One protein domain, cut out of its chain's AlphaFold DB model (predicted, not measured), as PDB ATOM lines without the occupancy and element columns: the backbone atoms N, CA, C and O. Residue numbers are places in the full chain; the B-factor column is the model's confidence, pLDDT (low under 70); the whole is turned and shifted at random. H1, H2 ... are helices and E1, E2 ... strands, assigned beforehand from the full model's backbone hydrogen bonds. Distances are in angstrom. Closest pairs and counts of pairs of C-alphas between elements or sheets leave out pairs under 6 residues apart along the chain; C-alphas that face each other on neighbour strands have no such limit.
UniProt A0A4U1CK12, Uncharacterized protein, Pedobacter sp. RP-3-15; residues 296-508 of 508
ATOM      1  N   LEU A 296      89.475 115.130  93.890       34.12
ATOM      2  CA  LEU A 296      88.402 115.775  93.135       34.12
ATOM      3  C   LEU A 296      88.011 117.130  93.739       34.12
ATOM      4  O   LEU A 296      87.833 118.083  92.991       34.12
ATOM      5  N   SER A 297      87.947 117.254  95.069       37.44
ATOM      6  CA  SER A 297      87.685 118.539  95.736       37.44
ATOM      7  C   SER A 297      88.786 119.554  95.430       37.44
ATOM      8  O   SER A 297      88.504 120.695  95.086       37.44
ATOM      9  N   ARG A 298      90.047 119.111  95.437       39.03
ATOM     10  CA  ARG A 298      91.205 119.961  95.123       39.03
ATOM     11  C   ARG A 298      91.238 120.395  93.649       39.03
ATOM     12  O   ARG A 298      91.643 121.513  93.334       39.03
ATOM     13  N   TRP A 299      90.806 119.525  92.733       37.97
ATOM     14  CA  TRP A 299      90.671 119.853  91.311       37.97
ATOM     15  C   TRP A 299      89.456 120.745  91.021       37.97
ATOM     16  O   TRP A 299      89.568 121.669  90.216       37.97
ATOM     17  N   LEU A 300      88.325 120.517  91.694       34.53
ATOM     18  CA  LEU A 300      87.135 121.367  91.626       34.53
ATOM     19  C   LEU A 300      87.446 122.778  92.120       34.53
ATOM     20  O   LEU A 300      87.142 123.720  91.404       34.53
ATOM     21  N   ASP A 301      88.139 122.939  93.247       36.28
ATOM     22  CA  ASP A 301      88.528 124.260  93.763       36.28
ATOM     23  C   ASP A 301      89.440 125.013  92.773       36.28
ATOM     24  O   ASP A 301      89.231 126.195  92.483       36.28
ATOM     25  N   ASN A 302      90.400 124.311  92.158       35.69
ATOM     26  CA  ASN A 302      91.275 124.884  91.130       35.69
ATOM     27  C   ASN A 302      90.541 125.191  89.817       35.69
ATOM     28  O   ASN A 302      90.810 126.214  89.192       35.69
ATOM     29  N   THR A 303      89.588 124.359  89.407       32.66
ATOM     30  CA  THR A 303      88.814 124.564  88.174       32.66
ATOM     31  C   THR A 303      87.787 125.682  88.363       32.66
ATOM     32  O   THR A 303      87.664 126.553  87.503       32.66
ATOM     33  N   ILE A 304      87.144 125.759  89.531       33.00
ATOM     34  CA  ILE A 304      86.271 126.865  89.948       33.00
ATOM     35  C   ILE A 304      87.059 128.182  90.004       33.00
ATOM     36  O   ILE A 304      86.539 129.215  89.591       33.00
ATOM     37  N   SER A 305      88.342 128.157  90.391       32.53
ATOM     38  CA  SER A 305      89.228 129.334  90.317       32.53
ATOM     39  C   SER A 305      89.552 129.808  88.891       32.53
ATOM     40  O   SER A 305      90.018 130.931  88.699       32.53
ATOM     41  N   THR A 306      89.310 128.969  87.881       33.31
ATOM     42  CA  THR A 306      89.501 129.299  86.458       33.31
ATOM     43  C   THR A 306      88.200 129.581  85.710       33.31
ATOM     44  O   THR A 306      88.256 130.060  84.578       33.31
ATOM     45  N   LEU A 307      87.038 129.332  86.326       32.94
ATOM     46  CA  LEU A 307      85.744 129.700  85.757       32.94
ATOM     47  C   LEU A 307      85.588 131.224  85.773       32.94
ATOM     48  O   LEU A 307      85.867 131.891  86.771       32.94
ATOM     49  N   THR A 308      85.148 131.774  84.644       35.88
ATOM     50  CA  THR A 308      84.816 133.192  84.542       35.88
ATOM     51  C   THR A 308      83.497 133.453  85.262       35.88
ATOM     52  O   THR A 308      82.488 132.824  84.944       35.88
ATOM     53  N   ILE A 309      83.497 134.366  86.228       44.16
ATOM     54  CA  ILE A 309      82.293 134.824  86.914       44.16
ATOM     55  C   ILE A 309      81.831 136.120  86.250       44.16
ATOM     56  O   ILE A 309      82.563 137.110  86.208       44.16
ATOM     57  N   ILE A 310      80.580 136.127  85.793       46.09
ATOM     58  CA  ILE A 310      79.855 137.363  85.499       46.09
ATOM     59  C   ILE A 310      79.459 137.942  86.859       46.09
ATOM     60  O   ILE A 310      78.472 137.517  87.461       46.09
ATOM     61  N   ALA A 311      80.277 138.839  87.412       39.66
ATOM     62  CA  ALA A 311      79.997 139.421  88.720       39.66
ATOM     63  C   ALA A 311      78.698 140.244  88.648       39.66
ATOM     64  O   ALA A 311      78.630 141.251  87.951       39.66
ATOM     65  N   GLN A 312      77.649 139.857  89.374       51.84
ATOM     66  CA  GLN A 312      76.500 140.749  89.542       51.84
ATOM     67  C   GLN A 312      76.964 141.984  90.327       51.84
ATOM     68  O   GLN A 312      77.692 141.844  91.312       51.84
ATOM     69  N   THR A 313      76.579 143.182  89.884       54.06
ATOM     70  CA  THR A 313      76.929 144.471  90.508       54.06
ATOM     71  C   THR A 313      76.862 144.392  92.039       54.06
ATOM     72  O   THR A 313      75.834 144.017  92.594       54.06
ATOM     73  N   GLY A 314      77.963 144.715  92.725       52.00
ATOM     74  CA  GLY A 314      78.062 144.694  94.189       52.00
ATOM     75  C   GLY A 314      78.352 143.333  94.839       52.00
ATOM     76  O   GLY A 314      78.504 143.278  96.060       52.00
ATOM     77  N   SER A 315      78.471 142.242  94.074       63.72
ATOM     78  CA  SER A 315      78.716 140.905  94.634       63.72
ATOM     79  C   SER A 315      80.146 140.741  95.149       63.72
ATOM     80  O   SER A 315      81.114 141.056  94.454       63.72
ATOM     81  N   LYS A 316      80.282 140.190  96.365       77.75
ATOM     82  CA  LYS A 316      81.566 139.713  96.890       77.75
ATOM     83  C   LYS A 316      81.946 138.405  96.187       77.75
ATOM     84  O   LYS A 316      81.209 137.427  96.231       77.75
ATOM     85  N   VAL A 317      83.120 138.390  95.578       78.56
ATOM     86  CA  VAL A 317      83.751 137.249  94.923       78.56
ATOM     87  C   VAL A 317      84.842 136.712  95.840       78.56
ATOM     88  O   VAL A 317      85.843 137.389  96.071       78.56
ATOM     89  N   LYS A 318      84.663 135.500  96.364       81.50
ATOM     90  CA  LYS A 318      85.653 134.852  97.232       81.50
ATOM     91  C   LYS A 318      86.876 134.406  96.429       81.50
ATOM     92  O   LYS A 318      86.739 133.876  95.328       81.50
ATOM     93  N   PHE A 319      88.069 134.628  96.974       80.75
ATOM     94  CA  PHE A 319      89.324 134.176  96.376       80.75
ATOM     95  C   PHE A 319      89.641 132.756  96.852       80.75
ATOM     96  O   PHE A 319      89.357 132.388  97.993       80.75
ATOM     97  N   ASN A 320      90.287 131.981  95.986       74.44
ATOM     98  CA  ASN A 320      90.740 130.630  96.280       74.44
ATOM     99  C   ASN A 320      92.187 130.649  96.778       74.44
ATOM    100  O   ASN A 320      93.040 131.321  96.198       74.44
ATOM    101  N   LEU A 321      92.472 129.900  97.841       74.56
ATOM    102  CA  LEU A 321      93.827 129.724  98.359       74.56
ATOM    103  C   LEU A 321      94.564 128.677  97.505       74.56
ATOM    104  O   LEU A 321      94.183 127.513  97.496       74.56
ATOM    105  N   LEU A 322      95.607 129.091  96.780       62.94
ATOM    106  CA  LEU A 322      96.356 128.243  95.838       62.94
ATOM    107  C   LEU A 322      97.547 127.512  96.454       62.94
ATOM    108  O   LEU A 322      97.907 126.423  96.013       62.94
ATOM    109  N   LYS A 323      98.218 128.145  97.415       58.31
ATOM    110  CA  LYS A 323      99.396 127.588  98.082       58.31
ATOM    111  C   LYS A 323      99.258 127.825  99.572       58.31
ATOM    112  O   LYS A 323      99.045 128.962  99.998       58.31
ATOM    113  N   GLU A 324      99.355 126.739 100.327       57.12
ATOM    114  CA  GLU A 324      99.224 126.772 101.775       57.12
ATOM    115  C   GLU A 324     100.448 127.470 102.379       57.12
ATOM    116  O   GLU A 324     101.583 127.151 102.003       57.12
ATOM    117  N   PRO A 325     100.252 128.443 103.283       52.50
ATOM    118  CA  PRO A 325     101.355 128.947 104.077       52.50
ATOM    119  C   PRO A 325     101.886 127.802 104.939       52.50
ATOM    120  O   PRO A 325     101.119 127.058 105.546       52.50
ATOM    121  N   SER A 326     103.206 127.663 105.014       47.44
ATOM    122  CA  SER A 326     103.883 126.546 105.684       47.44
ATOM    123  C   SER A 326     103.649 126.466 107.204       47.44
ATOM    124  O   SER A 326     104.223 125.594 107.846       47.44
ATOM    125  N   ALA A 327     102.853 127.369 107.795       44.72
ATOM    126  CA  ALA A 327     102.659 127.460 109.243       44.72
ATOM    127  C   ALA A 327     101.387 128.209 109.715       44.72
ATOM    128  O   ALA A 327     101.354 128.637 110.865       44.72
ATOM    129  N   THR A 328     100.353 128.428 108.890       48.38
ATOM    130  CA  THR A 328      99.116 129.091 109.370       48.38
ATOM    131  C   THR A 328      97.860 128.280 109.083       48.38
ATOM    132  O   THR A 328      97.672 127.766 107.982       48.38
ATOM    133  N   ASP A 329      97.001 128.184 110.101       53.12
ATOM    134  CA  ASP A 329      95.693 127.535 110.047       53.12
ATOM    135  C   ASP A 329      94.865 128.102 108.874       53.12
ATOM    136  O   ASP A 329      94.731 129.319 108.703       53.12
ATOM    137  N   LYS A 330      94.354 127.204 108.019       53.75
ATOM    138  CA  LYS A 330      93.765 127.499 106.695       53.75
ATOM    139  C   LYS A 330      92.535 128.405 106.772       53.75
ATOM    140  O   LYS A 330      92.094 128.930 105.754       53.75
ATOM    141  N   ASN A 331      91.995 128.582 107.973       63.69
ATOM    142  CA  ASN A 331      90.775 129.324 108.231       63.69
ATOM    143  C   ASN A 331      91.008 130.725 108.802       63.69
ATOM    144  O   ASN A 331      90.029 131.434 108.994       63.69
ATOM    145  N   LEU A 332      92.249 131.163 109.051       71.94
ATOM    146  CA  LEU A 332      92.509 132.448 109.723       71.94
ATOM    147  C   LEU A 332      92.081 133.672 108.908       71.94
ATOM    148  O   LEU A 332      91.769 134.706 109.495       71.94
ATOM    149  N   ILE A 333      92.091 133.585 107.575       80.75
ATOM    150  CA  ILE A 333      91.848 134.734 106.700       80.75
ATOM    151  C   ILE A 333      90.916 134.355 105.552       80.75
ATOM    152  O   ILE A 333      91.131 133.355 104.868       80.75
ATOM    153  N   THR A 334      89.923 135.203 105.287       84.56
ATOM    154  CA  THR A 334      89.122 135.154 104.056       84.56
ATOM    155  C   THR A 334      89.462 136.352 103.180       84.56
ATOM    156  O   THR A 334      89.461 137.488 103.648       84.56
ATOM    157  N   VAL A 335      89.719 136.122 101.891       85.88
ATOM    158  CA  VAL A 335      89.932 137.196 100.912       85.88
ATOM    159  C   VAL A 335      88.770 137.222  99.928       85.88
ATOM    160  O   VAL A 335      88.418 136.200  99.338       85.88
ATOM    161  N   ASN A 336      88.189 138.402  99.736       87.00
ATOM    162  CA  ASN A 336      87.124 138.654  98.779       87.00
ATOM    163  C   ASN A 336      87.466 139.868  97.903       87.00
ATOM    164  O   ASN A 336      88.095 140.824  98.355       87.00
ATOM    165  N   GLY A 337      86.990 139.862  96.664       85.69
ATOM    166  CA  GLY A 337      86.943 141.027  95.788       85.69
ATOM    167  C   GLY A 337      85.503 141.485  95.607       85.69
ATOM    168  O   GLY A 337      84.613 140.653  95.508       85.69
ATOM    169  N   ALA A 338      85.242 142.782  95.546       86.19
ATOM    170  CA  ALA A 338      83.941 143.301  95.133       86.19
ATOM    171  C   ALA A 338      84.131 144.236  93.943       86.19
ATOM    172  O   ALA A 338      84.937 145.167  93.987       86.19
ATOM    173  N   ILE A 339      83.410 143.963  92.862       85.75
ATOM    174  CA  ILE A 339      83.514 144.706  91.612       85.75
ATOM    175  C   ILE A 339      82.168 144.699  90.900       85.75
ATOM    176  O   ILE A 339      81.452 143.700  90.903       85.75
ATOM    177  N   ASN A 340      81.825 145.826  90.286       81.25
ATOM    178  CA  ASN A 340      80.663 145.903  89.415       81.25
ATOM    179  C   ASN A 340      81.073 145.420  88.025       81.25
ATOM    180  O   ASN A 340      82.015 145.978  87.459       81.25
ATOM    181  N   ALA A 341      80.393 144.407  87.473       74.06
ATOM    182  CA  ALA A 341      80.701 143.953  86.117       74.06
ATOM    183  C   ALA A 341      80.395 145.026  85.074       74.06
ATOM    184  O   ALA A 341      81.117 145.106  84.098       74.06
ATOM    185  N   LYS A 342      79.381 145.875  85.278       82.75
ATOM    186  CA  LYS A 342      79.128 147.041  84.420       82.75
ATOM    187  C   LYS A 342      79.608 148.305  85.116       82.75
ATOM    188  O   LYS A 342      79.150 148.596  86.224       82.75
ATOM    189  N   GLN A 343      80.524 149.037  84.489       83.50
ATOM    190  CA  GLN A 343      81.074 150.275  85.041       83.50
ATOM    191  C   GLN A 343      81.060 151.397  84.006       83.50
ATOM    192  O   GLN A 343      81.565 151.179  82.907       83.50
ATOM    193  N   PRO A 344      80.564 152.596  84.370       80.38
ATOM    194  CA  PRO A 344      80.489 153.722  83.450       80.38
ATOM    195  C   PRO A 344      81.880 154.207  83.043       80.38
ATOM    196  O   PRO A 344      82.796 154.255  83.877       80.38
ATOM    197  N   ILE A 345      82.016 154.680  81.801       78.50
ATOM    198  CA  ILE A 345      83.189 155.451  81.366       78.50
ATOM    199  C   ILE A 345      83.208 156.773  82.142       78.50
ATOM    200  O   ILE A 345      82.624 157.776  81.749       78.50
ATOM    201  N   SER A 346      83.878 156.778  83.289       66.44
ATOM    202  CA  SER A 346      83.919 157.932  84.197       66.44
ATOM    203  C   SER A 346      85.240 158.703  84.130       66.44
ATOM    204  O   SER A 346      85.479 159.603  84.934       66.44
ATOM    205  N   GLY A 347      86.153 158.316  83.230       64.31
ATOM    206  CA  GLY A 347      87.525 158.840  83.167       64.31
ATOM    207  C   GLY A 347      88.396 158.467  84.378       64.31
ATOM    208  O   GLY A 347      89.585 158.780  84.394       64.31
ATOM    209  N   LYS A 348      87.828 157.785  85.383       72.69
ATOM    210  CA  LYS A 348      88.497 157.365  86.625       72.69
ATOM    211  C   LYS A 348      88.970 155.907  86.599       72.69
ATOM    212  O   LYS A 348      89.693 155.509  87.512       72.69
ATOM    213  N   GLY A 349      88.641 155.166  85.536       85.75
ATOM    214  CA  GLY A 349      89.071 153.787  85.316       85.75
ATOM    215  C   GLY A 349      88.104 152.734  85.866       85.75
ATOM    216  O   GLY A 349      86.983 153.050  86.259       85.75
ATOM    217  N   ILE A 350      88.547 151.475  85.895       89.06
ATOM    218  CA  ILE A 350      87.803 150.349  86.484       89.06
ATOM    219  C   ILE A 350      88.002 150.355  87.999       89.06
ATOM    220  O   ILE A 350      89.128 150.210  88.468       89.06
ATOM    221  N   HIS A 351      86.922 150.457  88.766       89.00
ATOM    222  CA  HIS A 351      86.922 150.411  90.225       89.00
ATOM    223  C   HIS A 351      86.666 148.998  90.746       89.00
ATOM    224  O   HIS A 351      85.773 148.295  90.274       89.00
ATOM    225  N   PHE A 352      87.414 148.593  91.764       89.12
ATOM    226  CA  PHE A 352      87.208 147.333  92.469       89.12
ATOM    227  C   PHE A 352      87.662 147.459  93.922       89.12
ATOM    228  O   PHE A 352      88.369 148.386  94.302       89.12
ATOM    229  N   THR A 353      87.216 146.540  94.761       89.94
ATOM    230  CA  THR A 353      87.509 146.525  96.192       89.94
ATOM    231  C   THR A 353      88.136 145.193  96.556       89.94
ATOM    232  O   THR A 353      87.641 144.154  96.126       89.94
ATOM    233  N   LEU A 354      89.171 145.212  97.389       91.25
ATOM    234  CA  LEU A 354      89.673 144.035  98.093       91.25
ATOM    235  C   LEU A 354      89.224 144.073  99.547       91.25
ATOM    236  O   LEU A 354      89.280 145.121 100.187       91.25
ATOM    237  N   ILE A 355      88.784 142.933 100.062       91.94
ATOM    238  CA  ILE A 355      88.330 142.757 101.437       91.94
ATOM    239  C   ILE A 355      89.087 141.566 102.016       91.94
ATOM    240  O   ILE A 355      89.012 140.465 101.473       91.94
ATOM    241  N   VAL A 356      89.802 141.789 103.111       91.31
ATOM    242  CA  VAL A 356      90.520 140.759 103.863       91.31
ATOM    243  C   VAL A 356      89.896 140.681 105.249       91.31
ATOM    244  O   VAL A 356      89.931 141.652 105.999       91.31
ATOM    245  N   GLU A 357      89.286 139.550 105.568       91.56
ATOM    246  CA  GLU A 357      88.601 139.284 106.835       91.56
ATOM    247  C   GLU A 357      89.519 138.422 107.710       91.56
ATOM    248  O   GLU A 357      90.060 137.420 107.240       91.56
ATOM    249  N   ASN A 358      89.719 138.830 108.963       89.50
ATOM    250  CA  ASN A 358      90.428 138.065 109.981       89.50
ATOM    251  C   ASN A 358      89.406 137.212 110.736       89.50
ATOM    252  O   ASN A 358      88.637 137.733 111.538       89.50
ATOM    253  N   ASN A 359      89.409 135.904 110.499       85.94
ATOM    254  CA  ASN A 359      88.485 134.978 111.156       85.94
ATOM    255  C   ASN A 359      89.027 134.464 112.501       85.94
ATOM    256  O   ASN A 359      88.393 133.625 113.138       85.94
ATOM    257  N   SER A 360      90.223 134.895 112.910       82.12
ATOM    258  CA  SER A 360      90.838 134.456 114.158       82.12
ATOM    259  C   SER A 360      90.340 135.261 115.360       82.12
ATOM    260  O   SER A 360      89.835 136.378 115.228       82.12
ATOM    261  N   SER A 361      90.527 134.697 116.554       82.88
ATOM    262  CA  SER A 361      90.234 135.356 117.830       82.88
ATOM    263  C   SER A 361      91.292 136.384 118.250       82.88
ATOM    264  O   SER A 361      91.113 137.043 119.268       82.88
ATOM    265  N   ASN A 362      92.384 136.529 117.491       84.88
ATOM    266  CA  ASN A 362      93.488 137.439 117.789       84.88
ATOM    267  C   ASN A 362      93.636 138.487 116.680       84.88
ATOM    268  O   ASN A 362      93.235 138.261 115.539       84.88
ATOM    269  N   ALA A 363      94.227 139.641 116.988       87.38
ATOM    270  CA  ALA A 363      94.619 140.573 115.936       87.38
ATOM    271  C   ALA A 363      95.719 139.943 115.067       87.38
ATOM    272  O   ALA A 363      96.584 139.221 115.569       87.38
ATOM    273  N   ILE A 364      95.692 140.218 113.765       86.25
ATOM    274  CA  ILE A 364      96.726 139.767 112.831       86.25
ATOM    275  C   ILE A 364      97.406 140.968 112.191       86.25
ATOM    276  O   ILE A 364      96.756 141.936 111.813       86.25
ATOM    277  N   SER A 365      98.720 140.884 112.020       86.38
ATOM    278  CA  SER A 365      99.482 141.860 111.246       86.38
ATOM    279  C   SER A 365      99.899 141.220 109.931       86.38
ATOM    280  O   SER A 365     100.633 140.228 109.933       86.38
ATOM    281  N   ILE A 366      99.413 141.754 108.812       83.94
ATOM    282  CA  ILE A 366      99.715 141.260 107.466       83.94
ATOM    283  C   ILE A 366     100.513 142.289 106.682       83.94
ATOM    284  O   ILE A 366     100.391 143.491 106.908       83.94
ATOM    285  N   LYS A 367     101.329 141.836 105.729       79.62
ATOM    286  CA  LYS A 367     101.979 142.749 104.786       79.62
ATOM    287  C   LYS A 367     100.924 143.562 104.035       79.62
ATOM    288  O   LYS A 367      99.848 143.050 103.726       79.62
ATOM    289  N   ASN A 368     101.241 144.823 103.761       79.00
ATOM    290  CA  ASN A 368     100.334 145.734 103.080       79.00
ATOM    291  C   ASN A 368      99.771 145.115 101.795       79.00
ATOM    292  O   ASN A 368     100.519 144.758 100.887       79.00
ATOM    293  N   ILE A 369      98.441 145.006 101.745       80.19
ATOM    294  CA  ILE A 369      97.686 144.360 100.665       80.19
ATOM    295  C   ILE A 369      97.982 145.008  99.319       80.19
ATOM    296  O   ILE A 369      98.056 144.298  98.321       80.19
ATOM    297  N   ALA A 370      98.168 146.331  99.279       74.81
ATOM    298  CA  ALA A 370      98.544 147.007  98.050       74.81
ATOM    299  C   ALA A 370      99.896 146.463  97.564       74.81
ATOM    300  O   ALA A 370      99.962 145.891  96.483       74.81
ATOM    301  N   ASP A 371     100.945 146.510  98.391       72.00
ATOM    302  CA  ASP A 371     102.311 146.101  98.024       72.00
ATOM    303  C   ASP A 371     102.413 144.700  97.407       72.00
ATOM    304  O   ASP A 371     103.262 144.463  96.548       72.00
ATOM    305  N   VAL A 372     101.561 143.771  97.836       75.50
ATOM    306  CA  VAL A 372     101.592 142.350  97.451       75.50
ATOM    307  C   VAL A 372     100.457 141.933  96.514       75.50
ATOM    308  O   VAL A 372     100.293 140.744  96.228       75.50
ATOM    309  N   LEU A 373      99.688 142.902  96.011       81.88
ATOM    310  CA  LEU A 373      98.686 142.684  94.980       81.88
ATOM    311  C   LEU A 373      99.342 142.652  93.598       81.88
ATOM    312  O   LEU A 373     100.037 143.585  93.192       81.88
ATOM    313  N   THR A 374      99.042 141.604  92.840       83.19
ATOM    314  CA  THR A 374      99.274 141.538  91.397       83.19
ATOM    315  C   THR A 374      97.934 141.529  90.673       83.19
ATOM    316  O   THR A 374      97.012 140.799  91.037       83.19
ATOM    317  N   VAL A 375      97.837 142.350  89.632       85.00
ATOM    318  CA  VAL A 375      96.638 142.509  88.809       85.00
ATOM    319  C   VAL A 375      96.975 142.114  87.382       85.00
ATOM    320  O   VAL A 375      97.976 142.579  86.844       85.00
ATOM    321  N   ALA A 376      96.133 141.275  86.786       87.19
ATOM    322  CA  ALA A 376      96.128 140.995  85.359       87.19
ATOM    323  C   ALA A 376      94.793 141.464  84.779       87.19
ATOM    324  O   ALA A 376      93.729 141.135  85.313       87.19
ATOM    325  N   LEU A 377      94.852 142.237  83.700       89.69
ATOM    326  CA  LEU A 377      93.674 142.755  83.012       89.69
ATOM    327  C   LEU A 377      93.795 142.364  81.549       89.69
ATOM    328  O   LEU A 377      94.682 142.849  80.860       89.69
ATOM    329  N   TYR A 378      92.920 141.487  81.078       89.19
ATOM    330  CA  TYR A 378      92.952 140.990  79.711       89.19
ATOM    331  C   TYR A 378      91.990 141.785  78.837       89.19
ATOM    332  O   TYR A 378      90.816 141.935  79.181       89.19
ATOM    333  N   ASN A 379      92.480 142.283  77.703       86.69
ATOM    334  CA  ASN A 379      91.650 142.933  76.691       86.69
ATOM    335  C   ASN A 379      90.836 141.902  75.878       86.69
ATOM    336  O   ASN A 379      90.953 140.690  76.069       86.69
ATOM    337  N   LYS A 380      90.031 142.376  74.918       82.19
ATOM    338  CA  LYS A 380      89.214 141.519  74.032       82.19
ATOM    339  C   LYS A 380      90.012 140.489  73.216       82.19
ATOM    340  O   LYS A 380      89.434 139.501  72.779       82.19
ATOM    341  N   LEU A 381      91.305 140.734  72.989       79.31
ATOM    342  CA  LEU A 381      92.210 139.833  72.267       79.31
ATOM    343  C   LEU A 381      92.833 138.776  73.196       79.31
ATOM    344  O   LEU A 381      93.540 137.890  72.730       79.31
ATOM    345  N   GLY A 382      92.569 138.850  74.505       81.62
ATOM    346  CA  GLY A 382      93.139 137.955  75.510       81.62
ATOM    347  C   GLY A 382      94.541 138.354  75.973       81.62
ATOM    348  O   GLY A 382      95.191 137.568  76.660       81.62
ATOM    349  N   PHE A 383      95.016 139.554  75.631       84.19
ATOM    350  CA  PHE A 383      96.326 140.045  76.054       84.19
ATOM    351  C   PHE A 383      96.247 140.769  77.394       84.19
ATOM    352  O   PHE A 383      95.368 141.608  77.591       84.19
ATOM    353  N   ASP A 384      97.176 140.450  78.298       86.44
ATOM    354  CA  ASP A 384      97.324 141.145  79.577       86.44
ATOM    355  C   ASP A 384      97.923 142.539  79.358       86.44
ATOM    356  O   ASP A 384      99.078 142.674  78.954       86.44
ATOM    357  N   ILE A 385      97.118 143.559  79.638       87.75
ATOM    358  CA  ILE A 385      97.436 144.982  79.487       87.75
ATOM    359  C   ILE A 385      97.754 145.657  80.830       87.75
ATOM    360  O   ILE A 385      98.078 146.846  80.856       87.75
ATOM    361  N   ALA A 386      97.661 144.947  81.959       85.50
ATOM    362  CA  ALA A 386      97.981 145.530  83.258       85.50
ATOM    363  C   ALA A 386      99.494 145.741  83.422       85.50
ATOM    364  O   ALA A 386     100.309 144.891  83.057       85.50
ATOM    365  N   VAL A 387      99.881 146.862  84.036       77.56
ATOM    366  CA  VAL A 387     101.264 147.097  84.454       77.56
ATOM    367  C   VAL A 387     101.538 146.265  85.712       77.56
ATOM    368  O   VAL A 387     100.933 146.530  86.765       77.56
ATOM    369  N   PRO A 388     102.442 145.272  85.648       68.94
ATOM    370  CA  PRO A 388     102.708 144.394  86.776       68.94
ATOM    371  C   PRO A 388     103.363 145.158  87.932       68.94
ATOM    372  O   PRO A 388     104.173 146.066  87.739       68.94
ATOM    373  N   ASN A 389     103.028 144.747  89.152       66.19
ATOM    374  CA  ASN A 389     103.606 145.271  90.384       66.19
ATOM    375  C   ASN A 389     104.986 144.631  90.638       66.19
ATOM    376  O   ASN A 389     105.112 143.706  91.436       66.19
ATOM    377  N   ASN A 390     106.024 145.085  89.925       59.34
ATOM    378  CA  ASN A 390     107.378 144.546  90.076       59.34
ATOM    379  C   ASN A 390     108.231 145.419  91.006       59.34
ATOM    380  O   ASN A 390     108.638 146.528  90.659       59.34
ATOM    381  N   ALA A 391     108.580 144.865  92.170       48.97
ATOM    382  CA  ALA A 391     109.417 145.484  93.199       48.97
ATOM    383  C   ALA A 391     110.894 145.725  92.800       48.97
ATOM    384  O   ALA A 391     111.688 146.137  93.644       48.97
ATOM    385  N   LEU A 392     111.303 145.471  91.551       42.62
ATOM    386  CA  LEU A 392     112.723 145.456  91.160       42.62
ATOM    387  C   LEU A 392     113.030 146.010  89.756       42.62
ATOM    388  O   LEU A 392     114.190 145.993  89.364       42.62
ATOM    389  N   ALA A 393     112.056 146.511  88.989       43.50
ATOM    390  CA  ALA A 393     112.351 147.009  87.640       43.50
ATOM    391  C   ALA A 393     112.925 148.449  87.682       43.50
ATOM    392  O   ALA A 393     112.231 149.349  88.165       43.50
ATOM    393  N   PRO A 394     114.156 148.695  87.183       41.94
ATOM    394  CA  PRO A 394     114.717 150.031  87.046       41.94
ATOM    395  C   PRO A 394     114.124 150.663  85.786       41.94
ATOM    396  O   PRO A 394     114.626 150.487  84.681       41.94
ATOM    397  N   ILE A 395     112.999 151.351  85.937       47.66
ATOM    398  CA  ILE A 395     112.379 152.113  84.851       47.66
ATOM    399  C   ILE A 395     112.552 153.589  85.210       47.66
ATOM    400  O   ILE A 395     112.403 153.943  86.380       47.66
ATOM    401  N   ASN A 396     112.915 154.426  84.232       44.47
ATOM    402  CA  ASN A 396     113.091 155.879  84.351       44.47
ATOM    403  C   ASN A 396     111.872 156.538  85.021       44.47
ATOM    404  O   ASN A 396     110.913 156.919  84.356       44.47
ATOM    405  N   ARG A 397     111.899 156.640  86.351       48.69
ATOM    406  CA  ARG A 397     110.798 157.142  87.178       48.69
ATOM    407  C   ARG A 397     111.226 158.375  87.957       48.69
ATOM    408  O   ARG A 397     112.391 158.495  88.369       48.69
ATOM    409  N   HIS A 398     110.251 159.251  88.194       49.50
ATOM    410  CA  HIS A 398     110.434 160.440  89.011       49.50
ATOM    411  C   HIS A 398     110.935 160.024  90.410       49.50
ATOM    412  O   HIS A 398     110.456 159.030  90.961       49.50
ATOM    413  N   PRO A 399     111.924 160.720  90.995       51.81
ATOM    414  CA  PRO A 399     112.503 160.362  92.294       51.81
ATOM    415  C   PRO A 399     111.482 160.179  93.430       51.81
ATOM    416  O   PRO A 399     111.678 159.321  94.291       51.81
ATOM    417  N   ASP A 400     110.367 160.910  93.401       53.34
ATOM    418  CA  ASP A 400     109.304 160.821  94.414       53.34
ATOM    419  C   ASP A 400     108.488 159.518  94.348       53.34
ATOM    420  O   ASP A 400     108.028 159.020  95.379       53.34
ATOM    421  N   ASP A 401     108.396 158.894  93.169       50.03
ATOM    422  CA  ASP A 401     107.718 157.604  92.974       50.03
ATOM    423  C   ASP A 401     108.554 156.426  93.499       50.03
ATOM    424  O   ASP A 401     108.042 155.325  93.708       50.03
ATOM    425  N   ARG A 402     109.848 156.644  93.776       48.50
ATOM    426  CA  ARG A 402     110.749 155.622  94.340       48.50
ATOM    427  C   ARG A 402     110.487 155.344  95.822       48.50
ATOM    428  O   ARG A 402     110.973 154.342  96.340       48.50
ATOM    429  N   LYS A 403     109.720 156.204  96.506       50.75
ATOM    430  CA  LYS A 403     109.316 156.026  97.914       50.75
ATOM    431  C   LYS A 403     108.082 155.125  98.076       50.75
ATOM    432  O   LYS A 403     107.771 154.727  99.196       50.75
ATOM    433  N   TRP A 404     107.385 154.787  96.987       49.59
ATOM    434  CA  TRP A 404     106.190 153.940  97.013       49.59
ATOM    435  C   TRP A 404     106.557 152.452  97.014       49.59
ATOM    436  O   TRP A 404     107.322 151.977  96.173       49.59
ATOM    437  N   ARG A 405     105.971 151.687  97.942       49.12
ATOM    438  CA  ARG A 405     106.157 150.226  98.008       49.12
ATOM    439  C   ARG A 405     105.193 149.451  97.104       49.12
ATOM    440  O   ARG A 405     105.573 148.391  96.607       49.12
ATOM    441  N   PHE A 406     104.038 150.036  96.782       49.53
ATOM    442  CA  PHE A 406     103.112 149.555  95.760       49.53
ATOM    443  C   PHE A 406     103.532 150.057  94.375       49.53
ATOM    444  O   PHE A 406     103.568 151.265  94.143       49.53
ATOM    445  N   ARG A 407     103.872 149.144  93.457       54.84
ATOM    446  CA  ARG A 407     104.548 149.457  92.182       54.84
ATOM    447  C   ARG A 407     103.763 149.052  90.936       54.84
ATOM    448  O   ARG A 407     104.371 148.845  89.887       54.84
ATOM    449  N   SER A 408     102.438 148.937  91.027       58.88
ATOM    450  CA  SER A 408     101.598 148.873  89.826       58.88
ATOM    451  C   SER A 408     101.282 150.294  89.363       58.88
ATOM    452  O   SER A 408     100.578 151.021  90.053       58.88
ATOM    453  N   GLU A 409     101.777 150.696  88.190       60.16
ATOM    454  CA  GLU A 409     101.381 151.976  87.567       60.16
ATOM    455  C   GLU A 409      99.910 151.954  87.120       60.16
ATOM    456  O   GLU A 409      99.287 153.002  86.953       60.16
ATOM    457  N   SER A 410      99.340 150.755  86.965       66.88
ATOM    458  CA  SER A 410      97.950 150.578  86.566       66.88
ATOM    459  C   SER A 410      96.968 150.759  87.703       66.88
ATOM    460  O   SER A 410      95.890 151.300  87.470       66.88
ATOM    461  N   VAL A 411      97.309 150.319  88.914       78.00
ATOM    462  CA  VAL A 411      96.376 150.272  90.042       78.00
ATOM    463  C   VAL A 411      96.663 151.412  91.008       78.00
ATOM    464  O   VAL A 411      97.796 151.627  91.417       78.00
ATOM    465  N   VAL A 412      95.623 152.123  91.428       78.62
ATOM    466  CA  VAL A 412      95.735 153.215  92.399       78.62
ATOM    467  C   VAL A 412      94.803 152.947  93.576       78.62
ATOM    468  O   VAL A 412      93.615 152.716  93.341       78.62
ATOM    469  N   PRO A 413      95.289 153.004  94.828       79.62
ATOM    470  CA  PRO A 413      94.416 152.985  95.990       79.62
ATOM    471  C   PRO A 413      93.655 154.303  96.121       79.62
ATOM    472  O   PRO A 413      94.225 155.378  95.943       79.62
ATOM    473  N   ASP A 414      92.363 154.196  96.411       79.12
ATOM    474  CA  ASP A 414      91.449 155.324  96.595       79.12
ATOM    475  C   ASP A 414      91.147 155.531  98.082       79.12
ATOM    476  O   ASP A 414      91.548 156.530  98.670       79.12
ATOM    477  N   LYS A 415      90.516 154.536  98.713       86.19
ATOM    478  CA  LYS A 415      90.137 154.572 100.130       86.19
ATOM    479  C   LYS A 415      90.500 153.281 100.839       86.19
ATOM    480  O   LYS A 415      90.449 152.205 100.243       86.19
ATOM    481  N   PHE A 416      90.818 153.393 102.118       88.00
ATOM    482  CA  PHE A 416      91.259 152.293 102.959       88.00
ATOM    483  C   PHE A 416      90.455 152.294 104.257       88.00
ATOM    484  O   PHE A 416      90.226 153.353 104.833       88.00
ATOM    485  N   TYR A 417      89.994 151.124 104.689       90.81
ATOM    486  CA  TYR A 417      89.169 150.985 105.880       90.81
ATOM    487  C   TYR A 417      89.618 149.803 106.727       90.81
ATOM    488  O   TYR A 417      89.866 148.719 106.192       90.81
ATOM    489  N   ILE A 418      89.602 149.984 108.045       89.94
ATOM    490  CA  ILE A 418      89.744 148.910 109.029       89.94
ATOM    491  C   ILE A 418      88.467 148.873 109.867       89.94
ATOM    492  O   ILE A 418      88.041 149.871 110.442       89.94
ATOM    493  N   ASN A 419      87.812 147.712 109.886       89.44
ATOM    494  CA  ASN A 419      86.560 147.465 110.600       89.44
ATOM    495  C   ASN A 419      85.482 148.548 110.358       89.44
ATOM    496  O   ASN A 419      84.830 149.034 111.279       89.44
ATOM    497  N   GLY A 420      85.347 148.976 109.097       86.25
ATOM    498  CA  GLY A 420      84.376 149.988 108.668       86.25
ATOM    499  C   GLY A 420      84.781 151.450 108.900       86.25
ATOM    500  O   GLY A 420      84.089 152.333 108.399       86.25
ATOM    501  N   LYS A 421      85.895 151.732 109.586       90.38
ATOM    502  CA  LYS A 421      86.416 153.098 109.764       90.38
ATOM    503  C   LYS A 421      87.402 153.435 108.654       90.38
ATOM    504  O   LYS A 421      88.293 152.642 108.375       90.38
ATOM    505  N   GLU A 422      87.221 154.587 108.005       90.75
ATOM    506  CA  GLU A 422      88.158 155.078 106.988       90.75
ATOM    507  C   GLU A 422      89.472 155.482 107.662       90.75
ATOM    508  O   GLU A 422      89.503 156.352 108.535       90.75
ATOM    509  N   GLU A 423      90.555 154.840 107.250       86.69
ATOM    510  CA  GLU A 423      91.894 155.099 107.750       86.69
ATOM    511  C   GLU A 423      92.511 156.258 106.966       86.69
ATOM    512  O   GLU A 423      92.707 156.189 105.752       86.69
ATOM    513  N   LYS A 424      92.842 157.345 107.673       74.75
ATOM    514  CA  LYS A 424      93.458 158.545 107.074       74.75
ATOM    515  C   LYS A 424      94.954 158.378 106.808       74.75
ATOM    516  O   LYS A 424      95.561 159.212 106.137       74.75
ATOM    517  N   SER A 425      95.566 157.330 107.358       66.75
ATOM    518  CA  SER A 425      96.965 157.003 107.118       66.75
ATOM    519  C   SER A 425      97.194 156.710 105.640       66.75
ATOM    520  O   SER A 425      96.456 155.940 105.024       66.75
ATOM    521  N   ASN A 426      98.253 157.280 105.071       68.62
ATOM    522  CA  ASN A 426      98.621 156.991 103.696       68.62
ATOM    523  C   ASN A 426      99.065 155.523 103.585       68.62
ATOM    524  O   ASN A 426     100.183 155.187 103.983       68.62
ATOM    525  N   LEU A 427      98.203 154.674 103.012       71.75
ATOM    526  CA  LEU A 427      98.464 153.249 102.773       71.75
ATOM    527  C   LEU A 427      99.827 153.027 102.093       71.75
ATOM    528  O   LEU A 427     100.472 152.021 102.331       71.75
ATOM    529  N   LYS A 428     100.324 153.992 101.312       64.50
ATOM    530  CA  LYS A 428     101.622 153.926 100.617       64.50
ATOM    531  C   LYS A 428     102.836 153.859 101.551       64.50
ATOM    532  O   LYS A 428     103.899 153.422 101.118       64.50
ATOM    533  N   ASN A 429     102.683 154.288 102.804       69.06
ATOM    534  CA  ASN A 429     103.766 154.347 103.788       69.06
ATOM    535  C   ASN A 429     103.700 153.200 104.810       69.06
ATOM    536  O   ASN A 429     104.613 153.050 105.619       69.06
ATOM    537  N   GLN A 430     102.637 152.392 104.792       74.06
ATOM    538  CA  GLN A 430     102.466 151.285 105.728       74.06
ATOM    539  C   GLN A 430     103.125 150.020 105.185       74.06
ATOM    540  O   GLN A 430     102.815 149.567 104.090       74.06
ATOM    541  N   GLN A 431     104.032 149.423 105.956       76.44
ATOM    542  CA  GLN A 431     104.611 148.121 105.609       76.44
ATOM    543  C   GLN A 431     103.668 146.965 105.952       76.44
ATOM    544  O   GLN A 431     103.599 145.972 105.224       76.44
ATOM    545  N   TYR A 432     102.962 147.109 107.069       82.50
ATOM    546  CA  TYR A 432     102.045 146.122 107.608       82.50
ATOM    547  C   TYR A 432     100.719 146.788 107.959       82.50
ATOM    548  O   TYR A 432     100.681 147.970 108.298       82.50
ATOM    549  N   ILE A 433      99.652 146.007 107.857       86.62
ATOM    550  CA  ILE A 433      98.289 146.371 108.214       86.62
ATOM    551  C   ILE A 433      97.875 145.451 109.353       86.62
ATOM    552  O   ILE A 433      97.943 144.228 109.221       86.62
ATOM    553  N   GLU A 434      97.450 146.043 110.461       89.88
ATOM    554  CA  GLU A 434      96.869 145.307 111.575       89.88
ATOM    555  C   GLU A 434      95.358 145.170 111.369       89.88
ATOM    556  O   GLU A 434      94.659 146.150 111.116       89.88
ATOM    557  N   ILE A 435      94.853 143.942 111.443       90.75
ATOM    558  CA  ILE A 435      93.432 143.622 111.330       90.75
ATOM    559  C   ILE A 435      92.982 143.060 112.684       90.75
ATOM    560  O   ILE A 435      93.474 141.999 113.083       90.75
ATOM    561  N   PRO A 436      92.047 143.724 113.389       92.19
ATOM    562  CA  PRO A 436      91.532 143.248 114.673       92.19
ATOM    563  C   PRO A 436      90.950 141.831 114.599       92.19
ATOM    564  O   PRO A 436      90.550 141.377 113.523       92.19
ATOM    565  N   ALA A 437      90.871 141.148 115.743       90.31
ATOM    566  CA  ALA A 437      90.194 139.855 115.882       90.31
ATOM    567  C   ALA A 437      88.750 139.925 115.359       90.31
ATOM    568  O   ALA A 437      88.023 140.860 115.698       90.31
ATOM    569  N   GLY A 438      88.344 138.981 114.505       88.56
ATOM    570  CA  GLY A 438      87.025 138.995 113.851       88.56
ATOM    571  C   GLY A 438      86.775 140.182 112.903       88.56
ATOM    572  O   GLY A 438      85.668 140.344 112.391       88.56
ATOM    573  N   GLY A 439      87.769 141.051 112.703       92.06
ATOM    574  CA  GLY A 439      87.655 142.288 111.942       92.06
ATOM    575  C   GLY A 439      87.915 142.104 110.450       92.06
ATOM    576  O   GLY A 439      88.207 141.015 109.956       92.06
ATOM    577  N   ASN A 440      87.848 143.204 109.703       93.44
ATOM    578  CA  ASN A 440      88.212 143.211 108.291       93.44
ATOM    579  C   ASN A 440      88.993 144.460 107.898       93.44
ATOM    580  O   ASN A 440      88.945 145.496 108.558       93.44
ATOM    581  N   CYS A 441      89.694 144.328 106.787       91.62
ATOM    582  CA  CYS A 441      90.399 145.380 106.096       91.62
ATOM    583  C   CYS A 441      89.831 145.481 104.676       91.62
ATOM    584  O   CYS A 441      89.789 144.488 103.948       91.62
ATOM    585  N   LYS A 442      89.419 146.680 104.264       92.06
ATOM    586  CA  LYS A 442      88.848 146.955 102.941       92.06
ATOM    587  C   LYS A 442      89.677 148.013 102.219       92.06
ATOM    588  O   LYS A 442      89.876 149.107 102.737       92.06
ATOM    589  N   VAL A 443      90.105 147.715 100.996       89.88
ATOM    590  CA  VAL A 443      90.854 148.637 100.132       89.88
ATOM    591  C   VAL A 443      90.073 148.853  98.840       89.88
ATOM    592  O   VAL A 443      89.850 147.909  98.083       89.88
ATOM    593  N   ASN A 444      89.682 150.094  98.568       89.19
ATOM    594  CA  ASN A 444      89.131 150.502  97.281       89.19
ATOM    595  C   ASN A 444      90.285 150.838  96.329       89.19
ATOM    596  O   ASN A 444      91.185 151.606  96.675       89.19
ATOM    597  N   LEU A 445      90.240 150.282  95.126       88.12
ATOM    598  CA  LEU A 445      91.286 150.357  94.113       88.12
ATOM    599  C   LEU A 445      90.682 150.749  92.759       88.12
ATOM    600  O   LEU A 445      89.505 150.496  92.490       88.12
ATOM    601  N   ARG A 446      91.499 151.341  91.884       88.12
ATOM    602  CA  ARG A 446      91.115 151.665  90.501       88.12
ATOM    603  C   ARG A 446      92.211 151.341  89.493       88.12
ATOM    604  O   ARG A 446      93.377 151.586  89.794       88.12
ATOM    605  N   ILE A 447      91.844 150.851  88.306       88.25
ATOM    606  CA  ILE A 447      92.739 150.686  87.149       88.25
ATOM    607  C   ILE A 447      92.488 151.811  86.150       88.25
ATOM    608  O   ILE A 447      91.441 151.817  85.504       88.25
ATOM    609  N   LYS A 448      93.428 152.752  86.028       82.00
ATOM    610  CA  LYS A 448      93.278 153.945  85.166       82.00
ATOM    611  C   LYS A 448      94.080 153.874  83.864       82.00
ATOM    612  O   LYS A 448      93.569 154.212  82.798       82.00
ATOM    613  N   ASP A 449      95.314 153.409  83.979       82.50
ATOM    614  CA  ASP A 449      96.343 153.497  82.956       82.50
ATOM    615  C   ASP A 449      96.860 152.076  82.691       82.50
ATOM    616  O   ASP A 449      97.092 151.301  83.619       82.50
ATOM    617  N   VAL A 450      96.992 151.689  81.430       86.38
ATOM    618  CA  VAL A 450      97.325 150.320  81.004       86.38
ATOM    619  C   VAL A 450      98.383 150.353  79.918       86.38
ATOM    620  O   VAL A 450      98.617 151.390  79.307       86.38
ATOM    621  N   LYS A 451      99.048 149.234  79.659       84.88
ATOM    622  CA  LYS A 451     100.004 149.145  78.556       84.88
ATOM    623  C   LYS A 451      99.269 148.996  77.234       84.88
ATOM    624  O   LYS A 451      98.281 148.266  77.143       84.88
ATOM    625  N   GLN A 452      99.773 149.673  76.209       83.19
ATOM    626  CA  GLN A 452      99.349 149.403  74.843       83.19
ATOM    627  C   GLN A 452      99.910 148.041  74.422       83.19
ATOM    628  O   GLN A 452     101.122 147.869  74.333       83.19
ATOM    629  N   VAL A 453      99.022 147.063  74.231       81.25
ATOM    630  CA  VAL A 453      99.372 145.686  73.855       81.25
ATOM    631  C   VAL A 453      98.412 145.235  72.764       81.25
ATOM    632  O   VAL A 453      97.227 144.993  73.024       81.25
ATOM    633  N   GLU A 454      98.922 145.139  71.542       80.94
ATOM    634  CA  GLU A 454      98.139 144.801  70.349       80.94
ATOM    635  C   GLU A 454      98.568 143.459  69.750       80.94
ATOM    636  O   GLU A 454      97.787 142.814  69.049       80.94
ATOM    637  N   THR A 455      99.777 143.002  70.080       76.62
ATOM    638  CA  THR A 455     100.371 141.758  69.591       76.62
ATOM    639  C   THR A 455     100.897 140.876  70.734       76.62
ATOM    640  O   THR A 455     101.168 141.359  71.838       76.62
ATOM    641  N   PRO A 456     101.106 139.566  70.499       72.94
ATOM    642  CA  PRO A 456     101.764 138.691  71.472       72.94
ATOM    643  C   PRO A 456     103.182 139.143  71.862       72.94
ATOM    644  O   PRO A 456     103.609 138.920  72.994       72.94
ATOM    645  N   GLN A 457     103.916 139.780  70.947       74.06
ATOM    646  CA  GLN A 457     105.249 140.332  71.199       74.06
ATOM    647  C   GLN A 457     105.187 141.489  72.206       74.06
ATOM    648  O   GLN A 457     106.028 141.571  73.105       74.06
ATOM    649  N   ASP A 458     104.144 142.318  72.138       72.44
ATOM    650  CA  ASP A 458     103.920 143.401  73.100       72.44
ATOM    651  C   ASP A 458     103.667 142.865  74.514       72.44
ATOM    652  O   ASP A 458     104.073 143.489  75.490       72.44
ATOM    653  N   VAL A 459     103.063 141.674  74.653       69.25
ATOM    654  CA  VAL A 459     102.868 141.018  75.961       69.25
ATOM    655  C   VAL A 459     104.214 140.676  76.604       69.25
ATOM    656  O   VAL A 459     104.375 140.827  77.817       69.25
ATOM    657  N   GLN A 460     105.192 140.232  75.808       70.81
ATOM    658  CA  GLN A 460     106.546 139.938  76.292       70.81
ATOM    659  C   GLN A 460     107.293 141.222  76.678       70.81
ATOM    660  O   GLN A 460     107.997 141.246  77.686       70.81
ATOM    661  N   ASN A 461     107.056 142.309  75.942       66.75
ATOM    662  CA  ASN A 461     107.653 143.624  76.175       66.75
ATOM    663  C   ASN A 461     106.783 144.554  77.036       66.75
ATOM    664  O   ASN A 461     107.064 145.751  77.122       66.75
ATOM    665  N   LYS A 462     105.751 144.036  77.717       66.31
ATOM    666  CA  LYS A 462     104.735 144.863  78.395       66.31
ATOM    667  C   LYS A 462     105.303 145.802  79.460       66.31
ATOM    668  O   LYS A 462     104.707 146.826  79.760       66.31
ATOM    669  N   LEU A 463     106.473 145.498  80.021       65.31
ATOM    670  CA  LEU A 463     107.168 146.388  80.958       65.31
ATOM    671  C   LEU A 463     107.695 147.672  80.294       65.31
ATOM    672  O   LEU A 463     107.806 148.695  80.965       65.31
ATOM    673  N   LEU A 464     108.004 147.617  78.998       62.31
ATOM    674  CA  LEU A 464     108.665 148.671  78.225       62.31
ATOM    675  C   LEU A 464     107.707 149.436  77.298       62.31
ATOM    676  O   LEU A 464     108.068 150.499  76.802       62.31
ATOM    677  N   GLY A 465     106.491 148.927  77.075       63.34
ATOM    678  CA  GLY A 465     105.485 149.598  76.247       63.34
ATOM    679  C   GLY A 465     104.994 150.927  76.850       63.34
ATOM    680  O   GLY A 465     105.041 151.103  78.074       63.34
ATOM    681  N   PRO A 466     104.495 151.871  76.033       72.25
ATOM    682  CA  PRO A 466     103.891 153.099  76.535       72.25
ATOM    683  C   PRO A 466     102.623 152.794  77.343       72.25
ATOM    684  O   PRO A 466     101.891 151.836  77.070       72.25
ATOM    685  N   THR A 467     102.368 153.615  78.360       79.12
ATOM    686  CA  THR A 467     101.136 153.537  79.145       79.12
ATOM    687  C   THR A 467     100.082 154.456  78.518       79.12
ATOM    688  O   THR A 467     100.341 155.634  78.285       79.12
ATOM    689  N   ILE A 468      98.897 153.918  78.248       84.31
ATOM    690  CA  ILE A 468      97.744 154.604  77.662       84.31
ATOM    691  C   ILE A 468      96.569 154.612  78.645       84.31
ATOM    692  O   ILE A 468      96.488 153.776  79.548       84.31
ATOM    693  N   LYS A 469      95.623 155.539  78.458       86.62
ATOM    694  CA  LYS A 469      94.363 155.521  79.215       86.62
ATOM    695  C   LYS A 469      93.553 154.281  78.854       86.62
ATOM    696  O   LYS A 469      93.480 153.904  77.684       86.62
ATOM    697  N   LEU A 470      92.902 153.682  79.848       87.62
ATOM    698  CA  LEU A 470      92.018 152.545  79.621       87.62
ATOM    699  C   LEU A 470      90.846 152.942  78.706       87.62
ATOM    700  O   LEU A 470      90.021 153.785  79.062       87.62
ATOM    701  N   ALA A 471      90.772 152.316  77.531       87.50
ATOM    702  CA  ALA A 471      89.695 152.536  76.575       87.50
ATOM    703  C   ALA A 471      88.389 151.846  77.022       87.50
ATOM    704  O   ALA A 471      88.437 150.857  77.757       87.50
ATOM    705  N   PRO A 472      87.217 152.304  76.561       89.12
ATOM    706  CA  PRO A 472      85.970 151.564  76.740       89.12
ATOM    707  C   PRO A 472      86.043 150.164  76.125       89.12
ATOM    708  O   PRO A 472      86.613 149.985  75.045       89.12
ATOM    709  N   GLY A 473      85.452 149.166  76.778       89.25
ATOM    710  CA  GLY A 473      85.451 147.807  76.248       89.25
ATOM    711  C   GLY A 473      85.148 146.716  77.264       89.25
ATOM    712  O   GLY A 473      84.893 146.972  78.437       89.25
ATOM    713  N   ASN A 474      85.201 145.478  76.772       88.50
ATOM    714  CA  ASN A 474      85.064 144.283  77.594       88.50
ATOM    715  C   ASN A 474      86.448 143.787  78.006       88.50
ATOM    716  O   ASN A 474      87.325 143.604  77.155       88.50
ATOM    717  N   TYR A 475      86.605 143.520  79.293       89.75
ATOM    718  CA  TYR A 475      87.844 143.086  79.910       89.75
ATOM    719  C   TYR A 475      87.617 141.867  80.791       89.75
ATOM    720  O   TYR A 475      86.511 141.634  81.279       89.75
ATOM    721  N   LYS A 476      88.691 141.120  81.042       87.62
ATOM    722  CA  LYS A 476      88.715 140.086  82.077       87.62
ATOM    723  C   LYS A 476      89.740 140.443  83.136       87.62
ATOM    724  O   LYS A 476      90.905 140.652  82.813       87.62
ATOM    725  N   LEU A 477      89.322 140.516  84.389       87.88
ATOM    726  CA  LEU A 477      90.184 140.845  85.517       87.88
ATOM    727  C   LEU A 477      90.527 139.593  86.313       87.88
ATOM    728  O   LEU A 477      89.651 138.794  86.646       87.88
ATOM    729  N   LYS A 478      91.802 139.467  86.672       86.88
ATOM    730  CA  LYS A 478      92.286 138.446  87.595       86.88
ATOM    731  C   LYS A 478      93.214 139.067  88.628       86.88
ATOM    732  O   LYS A 478      94.122 139.824  88.287       86.88
ATOM    733  N   LEU A 479      92.972 138.748  89.893       86.75
ATOM    734  CA  LEU A 479      93.668 139.324  91.038       86.75
ATOM    735  C   LEU A 479      94.413 138.223  91.785       86.75
ATOM    736  O   LEU A 479      93.862 137.158  92.060       86.75
ATOM    737  N   TYR A 480      95.662 138.505  92.131       84.25
ATOM    738  CA  TYR A 480      96.530 137.617  92.890       84.25
ATOM    739  C   TYR A 480      97.018 138.381  94.114       84.25
ATOM    740  O   TYR A 480      97.646 139.430  93.975       84.25
ATOM    741  N   LEU A 481      96.735 137.871  95.308       83.75
ATOM    742  CA  LEU A 481      97.111 138.512  96.560       83.75
ATOM    743  C   LEU A 481      97.908 137.544  97.429       83.75
ATOM    744  O   LEU A 481      97.435 136.457  97.751       83.75
ATOM    745  N   ILE A 482      99.110 137.948  97.829       79.25
ATOM    746  CA  ILE A 482      99.941 137.164  98.746       79.25
ATOM    747  C   ILE A 482      99.742 137.707 100.157       79.25
ATOM    748  O   ILE A 482     100.149 138.825 100.450       79.25
ATOM    749  N   ILE A 483      99.162 136.916 101.054       79.38
ATOM    750  CA  ILE A 483      99.029 137.288 102.462       79.38
ATOM    751  C   ILE A 483     100.138 136.612 103.261       79.38
ATOM    752  O   ILE A 483     100.143 135.395 103.439       79.38
ATOM    753  N   ALA A 484     101.073 137.415 103.761       73.00
ATOM    754  CA  ALA A 484     102.094 136.986 104.707       73.00
ATOM    755  C   ALA A 484     101.895 137.733 106.025       73.00
ATOM    756  O   ALA A 484     101.756 138.961 106.015       73.00
ATOM    757  N   SER A 485     101.894 137.010 107.146       72.88
ATOM    758  CA  SER A 485     101.932 137.658 108.459       72.88
ATOM    759  C   SER A 485     103.285 138.343 108.682       72.88
ATOM    760  O   SER A 485     104.300 137.930 108.113       72.88
ATOM    761  N   ALA A 486     103.324 139.377 109.523       70.12
ATOM    762  CA  ALA A 486     104.567 140.065 109.875       70.12
ATOM    763  C   ALA A 486     105.623 139.096 110.445       70.12
ATOM    764  O   ALA A 486     106.793 139.167 110.067       70.12
ATOM    765  N   GLN A 487     105.191 138.129 111.265       64.31
ATOM    766  CA  GLN A 487     106.049 137.075 111.814       64.31
ATOM    767  C   GLN A 487     106.608 136.155 110.717       64.31
ATOM    768  O   GLN A 487     107.817 135.943 110.652       64.31
ATOM    769  N   GLN A 488     105.775 135.672 109.789       61.03
ATOM    770  CA  GLN A 488     106.228 134.800 108.693       61.03
ATOM    771  C   GLN A 488     107.171 135.507 107.714       61.03
ATOM    772  O   GLN A 488     108.146 134.912 107.257       61.03
ATOM    773  N   ASN A 489     106.920 136.787 107.426       55.44
ATOM    774  CA  ASN A 489     107.761 137.578 106.532       55.44
ATOM    775  C   ASN A 489     109.166 137.820 107.121       55.44
ATOM    776  O   ASN A 489     110.132 137.900 106.369       55.44
ATOM    777  N   SER A 490     109.295 137.891 108.453       54.53
ATOM    778  CA  SER A 490     110.599 137.993 109.133       54.53
ATOM    779  C   SER A 490     111.417 136.693 109.107       54.53
ATOM    780  O   SER A 490     112.639 136.738 109.204       54.53
ATOM    781  N   LEU A 491     110.753 135.548 108.912       48.16
ATOM    782  CA  LEU A 491     111.352 134.208 108.919       48.16
ATOM    783  C   LEU A 491     111.596 133.638 107.508       48.16
ATOM    784  O   LEU A 491     111.966 132.476 107.371       48.16
ATOM    785  N   GLY A 492     111.342 134.414 106.445       48.03
ATOM    786  CA  GLY A 492     111.441 133.933 105.060       48.03
ATOM    787  C   GLY A 492     110.385 132.883 104.678       48.03
ATOM    788  O   GLY A 492     110.517 132.225 103.646       48.03
ATOM    789  N   ALA A 493     109.336 132.715 105.490       48.06
ATOM    790  CA  ALA A 493     108.270 131.749 105.248       48.06
ATOM    791  C   ALA A 493     107.301 132.236 104.153       48.06
ATOM    792  O   ALA A 493     106.981 133.424 104.050       48.06
ATOM    793  N   TYR A 494     106.809 131.304 103.329       53.91
ATOM    794  CA  TYR A 494     105.891 131.606 102.229       53.91
ATOM    795  C   TYR A 494     104.511 132.037 102.760       53.91
ATOM    796  O   TYR A 494     103.865 131.295 103.497       53.91
ATOM    797  N   GLY A 495     104.044 133.221 102.347       65.06
ATOM    798  CA  GLY A 495     102.667 133.668 102.572       65.06
ATOM    799  C   GLY A 495     101.643 132.857 101.769       65.06
ATOM    800  O   GLY A 495     101.974 132.257 100.744       65.06
ATOM    801  N   GLY A 496     100.388 132.859 102.220       73.88
ATOM    802  CA  GLY A 496      99.277 132.234 101.504       73.88
ATOM    803  C   GLY A 496      98.952 133.003 100.223       73.88
ATOM    804  O   GLY A 496      98.838 134.230 100.246       73.88
ATOM    805  N   VAL A 497      98.806 132.296  99.101       77.94
ATOM    806  CA  VAL A 497      98.501 132.913  97.798       77.94
ATOM    807  C   VAL A 497      97.011 132.791  97.510       77.94
ATOM    808  O   VAL A 497      96.515 131.689  97.301       77.94
ATOM    809  N   TYR A 498      96.310 133.920  97.462       83.12
ATOM    810  CA  TYR A 498      94.882 134.011  97.184       83.12
ATOM    811  C   TYR A 498      94.658 134.470  95.746       83.12
ATOM    812  O   TYR A 498      95.184 135.500  95.323       83.12
ATOM    813  N   LEU A 499      93.858 133.718  95.000       81.75
ATOM    814  CA  LEU A 499      93.559 133.970  93.598       81.75
ATOM    815  C   LEU A 499      92.068 134.226  93.396       81.75
ATOM    816  O   LEU A 499      91.239 133.398  93.772       81.75
ATOM    817  N   SER A 500      91.723 135.332  92.743       80.25
ATOM    818  CA  SER A 500      90.353 135.534  92.283       80.25
ATOM    819  C   SER A 500      90.030 134.601  91.109       80.25
ATOM    820  O   SER A 500      90.901 134.346  90.268       80.25
ATOM    821  N   PRO A 501      88.768 134.172  90.959       74.56
ATOM    822  CA  PRO A 501      88.291 133.711  89.663       74.56
ATOM    823  C   PRO A 501      88.460 134.816  88.609       74.56
ATOM    824  O   PRO A 501      88.712 135.982  88.936       74.56
ATOM    825  N   MET A 502      88.351 134.448  87.334       78.62
ATOM    826  CA  MET A 502      88.367 135.432  86.252       78.62
ATOM    827  C   MET A 502      87.055 136.222  86.292       78.62
ATOM    828  O   MET A 502      85.990 135.619  86.363       78.62
ATOM    829  N   ILE A 503      87.108 137.550  86.264       81.38
ATOM    830  CA  ILE A 503      85.914 138.395  86.387       81.38
ATOM    831  C   ILE A 503      85.700 139.163  85.086       81.38
ATOM    832  O   ILE A 503      86.582 139.917  84.677       81.38
ATOM    833  N   ASP A 504      84.542 138.987  84.451       82.50
ATOM    834  CA  ASP A 504      84.166 139.769  83.269       82.50
ATOM    835  C   ASP A 504      83.762 141.196  83.671       82.50
ATOM    836  O   ASP A 504      82.985 141.402  84.608       82.50
ATOM    837  N   ILE A 505      84.287 142.182  82.944       86.00
ATOM    838  CA  ILE A 505      84.020 143.606  83.147       86.00
ATOM    839  C   ILE A 505      83.640 144.235  81.811       86.00
ATOM    840  O   ILE A 505      84.408 144.207  80.856       86.00
ATOM    841  N   ASP A 506      82.473 144.851  81.768       86.88
ATOM    842  CA  ASP A 506      82.003 145.754  80.729       86.88
ATOM    843  C   ASP A 506      82.225 147.201  81.201       86.88
ATOM    844  O   ASP A 506      81.532 147.702  82.092       86.88
ATOM    845  N   TYR A 507      83.251 147.849  80.653       88.31
ATOM    846  CA  TYR A 507      83.612 149.232  80.957       88.31
ATOM    847  C   TYR A 507      83.075 150.147  79.851       88.31
ATOM    848  O   TYR A 507      83.740 150.344  78.826       88.31
ATOM    849  N   ARG A 508      81.844 150.636  80.034       81.88
ATOM    850  CA  ARG A 508      81.070 151.437  79.073       81.88
ATOM    851  C   ARG A 508      80.148 152.416  79.779       81.88
ATOM    852  O   ARG A 508      79.515 152.014  80.776       81.88
TER     853      ARG A 508
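Overview. This is residues 296 to 508 of the 508 residues of an uncharacterized protein of Pedobacter sp. RP-3-15 (UniProt A0A4U1CK12). Picture a sandwich of two strongly twisted sheets of five strands each, E1 E3 E4 E9 E7 and E2 E6 E12 E13 E14, lying face to face with their strands crossed at 33 degrees. The small strand pairs E5 with E8 and E10 with E11 sit toward opposite ends of it, four short helices lie on its outside, and residues 396 to 402, of which 399 to 402 belong to H2, stick out. The printed part has 213 residues, with four named helices and fourteen named strands in the order H1 E1 E2 E3 E4 E5 E6 H2 E7 E8 E9 E10 H3 E11 E12 H4 E13 E14. The first sheet runs E1 E3 E4 E9 E7, all antiparallel, and the second is branched; the class is mixed, helices and strands, with under half of the residues in named elements. The whole is compact, with a radius of gyration of the C-alphas of 17.1 A and spans of 48 by 46 by 32 A.

Along the chain. Start in the first sheet: find C-alpha 350 at (87.803, 150.349, 86.484), from where E4, residues 350 to 358, runs 26.6 A. Its sheet also holds E1, residues 316 to 318, E3, 333 to 339, 19.9 A, E9, 440 to 447, 22.9 A, and E7, 411 to 418, 20.2 A, which bends by 61 degrees at residue 414. In the second sheet look for E12, residues 473 to 483, 31.3 A, with E2, 320 to 323, E6, 373 to 378, 16.4 A, E13, 496 to 499, and E14, 502 to 507, 15.5 A, ending at C-alpha 507 at (83.612, 149.232, 80.957). The small sheets are E5, 364 to 367, with E8, 432 to 435, and E10, 449 to 451, with E11, 467 to 469. The helices are H1, 296 to 304, 11.7 A, beginning at C-alpha 296 at (88.402, 115.775, 93.135), H2, 399 to 403, H3, 456 to 460, and H4, 486 to 490.

Arrangement. Begin at inner strand E4: it forms a hairpin with E3, where N 336 and O 355 are 2.8 A apart, within hydrogen-bond range, and on to E9 you find N 354 and O 443 at 2.9 A. At the edge strands, N 317 of E1 and O 337 of E3 are 2.7 A apart, and N 412 of E7 and O 446 of E9 2.8 A. Across the sandwich, E4 and E12 are near each other, with 6 pairs of C-alphas within 10 A. Beside E12, E6 lies on one side, with N 376 and O 478 at 2.9 A; E13 and E14 lie on the other side, with N 481 and O 498 at 2.8 A and N 475 and O 505 at 2.8 A. E2 is antiparallel to E13, with N 322 and O 497 at 2.8 A. N 366 of E5 and O 433 of E8 are 2.9 A apart, and N 450 of E10 and O 468 of E11 2.9 A. H1 only grazes the second sheet with its residues 298 to 304; its closest C-alphas to E2 are those of Asp 301 and Asn 320, 7.2 A. The closest C-alphas of H4 and E5, Ala 486 and Ile 366, are 5.5 A apart. H3 and H2 are on neither large sheet. Every O i to N i+4 pair is within hydrogen-bond range in H1, H3 and H4; H2 has 0 of 1, but 2 of 2 O i to N i+3 pairs.

Size, cuts and confidence. The C-alphas farthest apart, those of Leu 296 and Pro 399, are 50.7 A apart. The printed part has no cut and ends at residue 508, the chain's last. The links H1 to E1, E6 to H2 and E7 to E8 are long. The mean pLDDT of the printed part is 72.5; 74 residues are under 70, among them 296 to 315, 322 to 331, 388 to 410 and 487 to 495.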